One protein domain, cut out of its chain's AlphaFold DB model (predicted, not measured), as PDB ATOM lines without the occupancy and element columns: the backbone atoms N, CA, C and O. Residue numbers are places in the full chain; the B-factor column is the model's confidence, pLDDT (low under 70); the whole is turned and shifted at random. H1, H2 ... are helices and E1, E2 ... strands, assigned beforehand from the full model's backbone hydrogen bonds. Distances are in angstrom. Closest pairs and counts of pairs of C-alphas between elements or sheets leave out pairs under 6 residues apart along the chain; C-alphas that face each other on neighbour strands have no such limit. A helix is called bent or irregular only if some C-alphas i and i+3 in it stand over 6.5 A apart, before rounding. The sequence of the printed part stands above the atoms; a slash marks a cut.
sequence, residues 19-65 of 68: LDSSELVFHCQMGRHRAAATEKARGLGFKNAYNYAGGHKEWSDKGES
ATOM      1  N   LEU A  19      51.735  -7.505  21.525       86.25
ATOM      2  CA  LEU A  19      51.266  -8.609  22.373       86.25
ATOM      3  C   LEU A  19      50.337  -8.151  23.514       86.25
ATOM      4  O   LEU A  19      49.468  -8.917  23.937       86.25
ATOM      5  N   ASP A  20      50.502  -6.907  23.979       81.25
ATOM      6  CA  ASP A  20      49.887  -6.399  25.212       81.25
ATOM      7  C   ASP A  20      48.744  -5.393  25.001       81.25
ATOM      8  O   ASP A  20      47.835  -5.325  25.823       81.25
ATOM      9  N   SER A  21      48.764  -4.613  23.915       68.25
ATOM     10  CA  SER A  21      47.914  -3.414  23.767       68.25
ATOM     11  C   SER A  21      46.799  -3.515  22.720       68.25
ATOM     12  O   SER A  21      46.089  -2.540  22.501       68.25
ATOM     13  N   SER A  22      46.603  -4.664  22.069       76.31
ATOM     14  CA  SER A  22      45.596  -4.806  21.005       76.31
ATOM     15  C   SER A  22      44.617  -5.934  21.299       76.31
ATOM     16  O   SER A  22      45.031  -7.076  21.489       76.31
ATOM     17  N   GLU A  23      43.319  -5.627  21.301       84.56
ATOM     18  CA  GLU A  23      42.267  -6.643  21.316       84.56
ATOM     19  C   GLU A  23      42.178  -7.302  19.935       84.56
ATOM     20  O   GLU A  23      41.881  -6.657  18.930       84.56
ATOM     21  N   LEU A  24      42.461  -8.601  19.874       88.12
ATOM     22  CA  LEU A  24      42.397  -9.396  18.656       88.12
ATOM     23  C   LEU A  24      41.154 -10.264  18.680       88.12
ATOM     24  O   LEU A  24      41.096 -11.269  19.386       88.12
ATOM     25  N   VAL A  25      40.167  -9.895  17.872       89.06
ATOM     26  CA  VAL A  25      38.937 -10.668  17.718       89.06
ATOM     27  C   VAL A  25      39.027 -11.511  16.451       89.06
ATOM     28  O   VAL A  25      39.060 -10.993  15.337       89.06
ATOM     29  N   PHE A  26      39.039 -12.832  16.617       87.94
ATOM     30  CA  PHE A  26      39.010 -13.781  15.509       87.94
ATOM     31  C   PHE A  26      37.578 -14.247  15.248       87.94
ATOM     32  O   PHE A  26      36.867 -14.682  16.159       87.94
ATOM     33  N   HIS A  27      37.170 -14.219  13.983       86.94
ATOM     34  CA  HIS A  27      35.895 -14.757  13.521       86.94
ATOM     35  C   HIS A  27      36.104 -15.586  12.247       86.94
ATOM     36  O   HIS A  27      37.115 -15.471  11.559       86.94
ATOM     37  N   CYS A  28      35.147 -16.452  11.924       82.06
ATOM     38  CA  CYS A  28      35.099 -17.121  10.628       82.06
ATOM     39  C   CYS A  28      33.647 -17.391  10.230       82.06
ATOM     40  O   CYS A  28      32.743 -17.319  11.065       82.06
ATOM     41  N   GLN A  29      33.424 -17.732   8.964       72.38
ATOM     42  CA  GLN A  29      32.078 -17.936   8.427       72.38
ATOM     43  C   GLN A  29      31.365 -19.150   9.047       72.38
ATOM     44  O   GLN A  29      30.213 -19.042   9.445       72.38
ATOM     45  N   MET A  30      32.068 -20.279   9.208       71.44
ATOM     46  CA  MET A  30      31.493 -21.556   9.680       71.44
ATOM     47  C   MET A  30      31.937 -21.977  11.096       71.44
ATOM     48  O   MET A  30      31.886 -23.151  11.444       71.44
ATOM     49  N   GLY A  31      32.471 -21.065  11.907       68.06
ATOM     50  CA  GLY A  31      32.906 -21.349  13.289       68.06
ATOM     51  C   GLY A  31      34.131 -22.268  13.509       68.06
ATOM     52  O   GLY A  31      34.680 -22.254  14.606       68.06
ATOM     53  N   ARG A  32      34.607 -23.033  12.512       74.81
ATOM     54  CA  ARG A  32      35.687 -24.033  12.700       74.81
ATOM     55  C   ARG A  32      37.091 -23.440  12.871       74.81
ATOM     56  O   ARG A  32      37.846 -23.896  13.719       74.81
ATOM     57  N   HIS A  33      37.450 -22.425  12.086       82.00
ATOM     58  CA  HIS A  33      38.830 -21.914  12.053       82.00
ATOM     59  C   HIS A  33      39.128 -20.857  13.116       82.00
ATOM     60  O   HIS A  33      40.277 -20.702  13.522       82.00
ATOM     61  N   ARG A  34      38.101 -20.148  13.598       81.25
ATOM     62  CA  ARG A  34      38.274 -19.072  14.584       81.25
ATOM     63  C   ARG A  34      38.906 -19.572  15.884       81.25
ATOM     64  O   ARG A  34      39.816 -18.929  16.383       81.25
ATOM     65  N   ALA A  35      38.488 -20.740  16.383       84.44
ATOM     66  CA  ALA A  35      38.983 -21.274  17.650       84.44
ATOM     67  C   ALA A  35      40.480 -21.603  17.566       84.44
ATOM     68  O   ALA A  35      41.252 -21.165  18.414       84.44
ATOM     69  N   ALA A  36      40.893 -22.275  16.488       89.31
ATOM     70  CA  ALA A  36      42.296 -22.585  16.229       89.31
ATOM     71  C   ALA A  36      43.153 -21.318  16.053       89.31
ATOM     72  O   ALA A  36      44.280 -21.257  16.539       89.31
ATOM     73  N   ALA A  37      42.623 -20.284  15.389       89.88
ATOM     74  CA  ALA A  37      43.324 -19.012  15.231       89.88
ATOM     75  C   ALA A  37      43.508 -18.283  16.573       89.88
ATOM     76  O   ALA A  37      44.613 -17.831  16.873       89.88
ATOM     77  N   THR A  38      42.461 -18.229  17.404       90.06
ATOM     78  CA  THR A  38      42.533 -17.645  18.751       90.06
ATOM     79  C   THR A  38      43.523 -18.400  19.634       90.06
ATOM     80  O   THR A  38      44.342 -17.772  20.300       90.06
ATOM     81  N   GLU A  39      43.490 -19.734  19.632       90.62
ATOM     82  CA  GLU A  39      44.421 -20.556  20.413       90.62
ATOM     83  C   GLU A  39      45.869 -20.320  19.977       90.62
ATOM     84  O   GLU A  39      46.744 -20.083  20.811       90.62
ATOM     85  N   LYS A  40      46.113 -20.271  18.665       92.12
ATOM     86  CA  LYS A  40      47.440 -19.980  18.123       92.12
ATOM     87  C   LYS A  40      47.930 -18.588  18.519       92.12
ATOM     88  O   LYS A  40      49.096 -18.443  18.869       92.12
ATOM     89  N   ALA A  41      47.064 -17.574  18.499       90.19
ATOM     90  CA  ALA A  41      47.419 -16.228  18.947       90.19
ATOM     91  C   ALA A  41      47.795 -16.209  20.439       90.19
ATOM     92  O   ALA A  41      48.822 -15.642  20.807       90.19
ATOM     93  N   ARG A  42      47.036 -16.903  21.292       90.38
ATOM     94  CA  ARG A  42      47.369 -17.043  22.719       90.38
ATOM     95  C   ARG A  42      48.708 -17.746  22.928       90.38
ATOM     96  O   ARG A  42      49.522 -17.270  23.712       90.38
ATOM     97  N   GLY A  43      48.977 -18.817  22.178       89.38
ATOM     98  CA  GLY A  43      50.263 -19.523  22.210       89.38
ATOM     99  C   GLY A  43      51.456 -18.673  21.755       89.38
ATOM    100  O   GLY A  43      52.582 -18.930  22.164       89.38
ATOM    101  N   LEU A  44      51.217 -17.631  20.951       89.50
ATOM    102  CA  LEU A  44      52.225 -16.645  20.548       89.50
ATOM    103  C   LEU A  44      52.391 -15.493  21.556       89.50
ATOM    104  O   LEU A  44      53.187 -14.590  21.309       89.50
ATOM    105  N   GLY A  45      51.661 -15.510  22.675       89.44
ATOM    106  CA  GLY A  45      51.770 -14.520  23.748       89.44
ATOM    107  C   GLY A  45      50.818 -13.329  23.633       89.44
ATOM    108  O   GLY A  45      50.931 -12.400  24.429       89.44
ATOM    109  N   PHE A  46      49.875 -13.329  22.683       89.69
ATOM    110  CA  PHE A  46      48.846 -12.289  22.626       89.69
ATOM    111  C   PHE A  46      47.888 -12.435  23.809       89.69
ATOM    112  O   PHE A  46      47.148 -13.420  23.899       89.69
ATOM    113  N   LYS A  47      47.884 -11.444  24.705       87.00
ATOM    114  CA  LYS A  47      47.091 -11.487  25.945       87.00
ATOM    115  C   LYS A  47      45.600 -11.299  25.688       87.00
ATOM    116  O   LYS A  47      44.775 -11.978  26.291       87.00
ATOM    117  N   ASN A  48      45.265 -10.446  24.725       89.12
ATOM    118  CA  ASN A  48      43.892 -10.027  24.454       89.12
ATOM    119  C   ASN A  48      43.352 -10.680  23.173       89.12
ATOM    120  O   ASN A  48      42.888  -9.996  22.265       89.12
ATOM    121  N   ALA A  49      43.456 -12.009  23.065       90.19
ATOM    122  CA  ALA A  49      42.944 -12.770  21.924       90.19
ATOM    123  C   ALA A  49      41.584 -13.417  22.239       90.19
ATOM    124  O   ALA A  49      41.465 -14.283  23.118       90.19
ATOM    125  N   TYR A  50      40.571 -13.037  21.462       88.69
ATOM    126  CA  TYR A  50      39.172 -13.408  21.635       88.69
ATOM    127  C   TYR A  50      38.625 -14.153  20.419       88.69
ATOM    128  O   TYR A  50      39.037 -13.950  19.277       88.69
ATOM    129  N   ASN A  51      37.666 -15.031  20.685       86.56
ATOM    130  CA  ASN A  51      36.935 -15.782  19.679       86.56
ATOM    131  C   ASN A  51      35.502 -15.250  19.636       86.56
ATOM    132  O   ASN A  51      34.771 -15.386  20.618       86.56
ATOM    133  N   TYR A  52      35.085 -14.676  18.510       81.19
ATOM    134  CA  TYR A  52      33.707 -14.231  18.357       81.19
ATOM    135  C   TYR A  52      32.791 -15.402  17.978       81.19
ATOM    136  O   TYR A  52      32.776 -15.882  16.835       81.19
ATOM    137  N   ALA A  53      32.013 -15.858  18.970       68.12
ATOM    138  CA  ALA A  53      31.190 -17.061  18.898       68.12
ATOM    139  C   ALA A  53      29.959 -16.948  17.973       68.12
ATOM    140  O   ALA A  53      29.553 -17.963  17.398       68.12
ATOM    141  N   GLY A  54      29.441 -15.738  17.746       68.69
ATOM    142  CA  GLY A  54      28.332 -15.492  16.813       68.69
ATOM    143  C   GLY A  54      28.690 -15.750  15.346       68.69
ATOM    144  O   GLY A  54      27.844 -16.111  14.528       68.69
ATOM    145  N   GLY A  55      29.984 -15.662  15.011       68.00
ATOM    146  CA  GLY A  55      30.469 -15.863  13.645       68.00
ATOM    147  C   GLY A  55      29.959 -14.797  12.672       68.00
ATOM    148  O   GLY A  55      29.268 -13.856  13.050       68.00
ATOM    149  N   HIS A  56      30.307 -14.938  11.392       66.00
ATOM    150  CA  HIS A  56      29.863 -13.980  10.371       66.00
ATOM    151  C   HIS A  56      28.335 -13.939  10.238       66.00
ATOM    152  O   HIS A  56      27.781 -12.887   9.955       66.00
ATOM    153  N   LYS A  57      27.649 -15.069  10.449       66.62
ATOM    154  CA  LYS A  57      26.194 -15.145  10.310       66.62
ATOM    155  C   LYS A  57      25.472 -14.253  11.321       66.62
ATOM    156  O   LYS A  57      24.668 -13.435  10.907       66.62
ATOM    157  N   GLU A  58      25.802 -14.351  12.612       73.12
ATOM    158  CA  GLU A  58      25.194 -13.472  13.622       73.12
ATOM    159  C   GLU A  58      25.542 -11.997  13.371       73.12
ATOM    160  O   GLU A  58      24.686 -11.134  13.531       73.12
ATOM    161  N   TRP A  59      26.777 -11.698  12.944       68.88
ATOM    162  CA  TRP A  59      27.187 -10.330  12.617       68.88
ATOM    163  C   TRP A  59      26.402  -9.752  11.432       68.88
ATOM    164  O   TRP A  59      25.903  -8.635  11.520       68.88
ATOM    165  N   SER A  60      26.263 -10.508  10.337       67.31
ATOM    166  CA  SER A  60      25.464 -10.103   9.175       67.31
ATOM    167  C   SER A  60      23.989  -9.946   9.525       67.31
ATOM    168  O   SER A  60      23.405  -8.926   9.178       67.31
ATOM    169  N   ASP A  61      23.422 -10.901  10.266       68.31
ATOM    170  CA  ASP A  61      22.014 -10.871  10.677       68.31
ATOM    171  C   ASP A  61      21.735  -9.681  11.634       68.31
ATOM    172  O   ASP A  61      20.644  -9.117  11.625       68.31
ATOM    173  N   LYS A  62      22.721  -9.242  12.438       67.69
ATOM    174  CA  LYS A  62      22.619  -8.038  13.292       67.69
ATOM    175  C   LYS A  62      22.908  -6.730  12.547       67.69
ATOM    176  O   LYS A  62      22.379  -5.687  12.939       67.69
ATOM    177  N   GLY A  63      23.715  -6.770  11.486       56.97
ATOM    178  CA  GLY A  63      24.097  -5.611  10.674       56.97
ATOM    179  C   GLY A  63      22.923  -4.920   9.974       56.97
ATOM    180  O   GLY A  63      22.990  -3.720   9.737       56.97
ATOM    181  N   GLU A  64      21.814  -5.627   9.733       49.47
ATOM    182  CA  GLU A  64      20.588  -5.040   9.166       49.47
ATOM    183  C   GLU A  64      19.730  -4.275  10.193       49.47
ATOM    184  O   GLU A  64      18.776  -3.599   9.823       49.47
ATOM    185  N   SER A  65      20.077  -4.327  11.486       46.31
ATOM    186  CA  SER A  65      19.345  -3.622  12.552       46.31
ATOM    187  C   SER A  65      20.063  -2.390  13.119       46.31
ATOM    188  O   SER A  65      19.499  -1.689  13.956       46.31
TER     189      SER A  65
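What this domain is: This is residues 19 to 65 of the 68 residues of the protein "Rhodanese domain-containing protein" of Sinocyclocheilus rhinocerous (UniProt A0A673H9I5). Two short strands, E1 and E2, lie side by side with helix H1 packed on them, and a second helix, H2, makes an arm at one end of this flat model, where residues 60 to 65 stick out. The 47 printed residues run E1, H1, E2, H2, with a parallel sheet E1 = E2; the class is mixed, helices and strands. It is only just loose, close to compact: radius of gyration of the C-alphas 11.8 A, spans 35 by 22 by 9 A.

Where its parts are: Find C-alpha 24 at (42.397, -9.396, 18.656), where E1, residues 24 to 26, begins its 6.4 A; E2, residues 49 to 51, covers 7.1 A. H1, residues 32 to 43, runs 18.0 A and is only just irregular: C-alphas 32 and 35 are 6.6 A apart. H2, residues 55 to 63, runs 12.4 A to C-alpha 63 at (24.097, -5.611, 10.674).

How they stand to each other: Look at N 26 and O 50, 2.9 A apart, within hydrogen-bond range between parallel E1 and E2, at 26 degrees. E1, H1, E2 form a strand-helix-strand unit, parallel strands joined through a helix, with a right-handed crossover. The closest C-alphas of H1 and E2 are Thr 38 and Ala 49, 5.8 A; of H1 and E1, Arg 34 and Phe 26, 5.4 A. H2 is apart from E1, and only just from H1, closest 8.5 A. Every O i to N i+4 pair is within hydrogen-bond range in H2, and 7 of 8 in H1.

The domain as a whole: The farthest C-alphas, Leu 44 and Ser 65, are 36.3 A apart. The printed part has no cut, and its three links are tight. Look for pLDDT under 70 at residues 21, 31, 53 to 57 and 59 to 65.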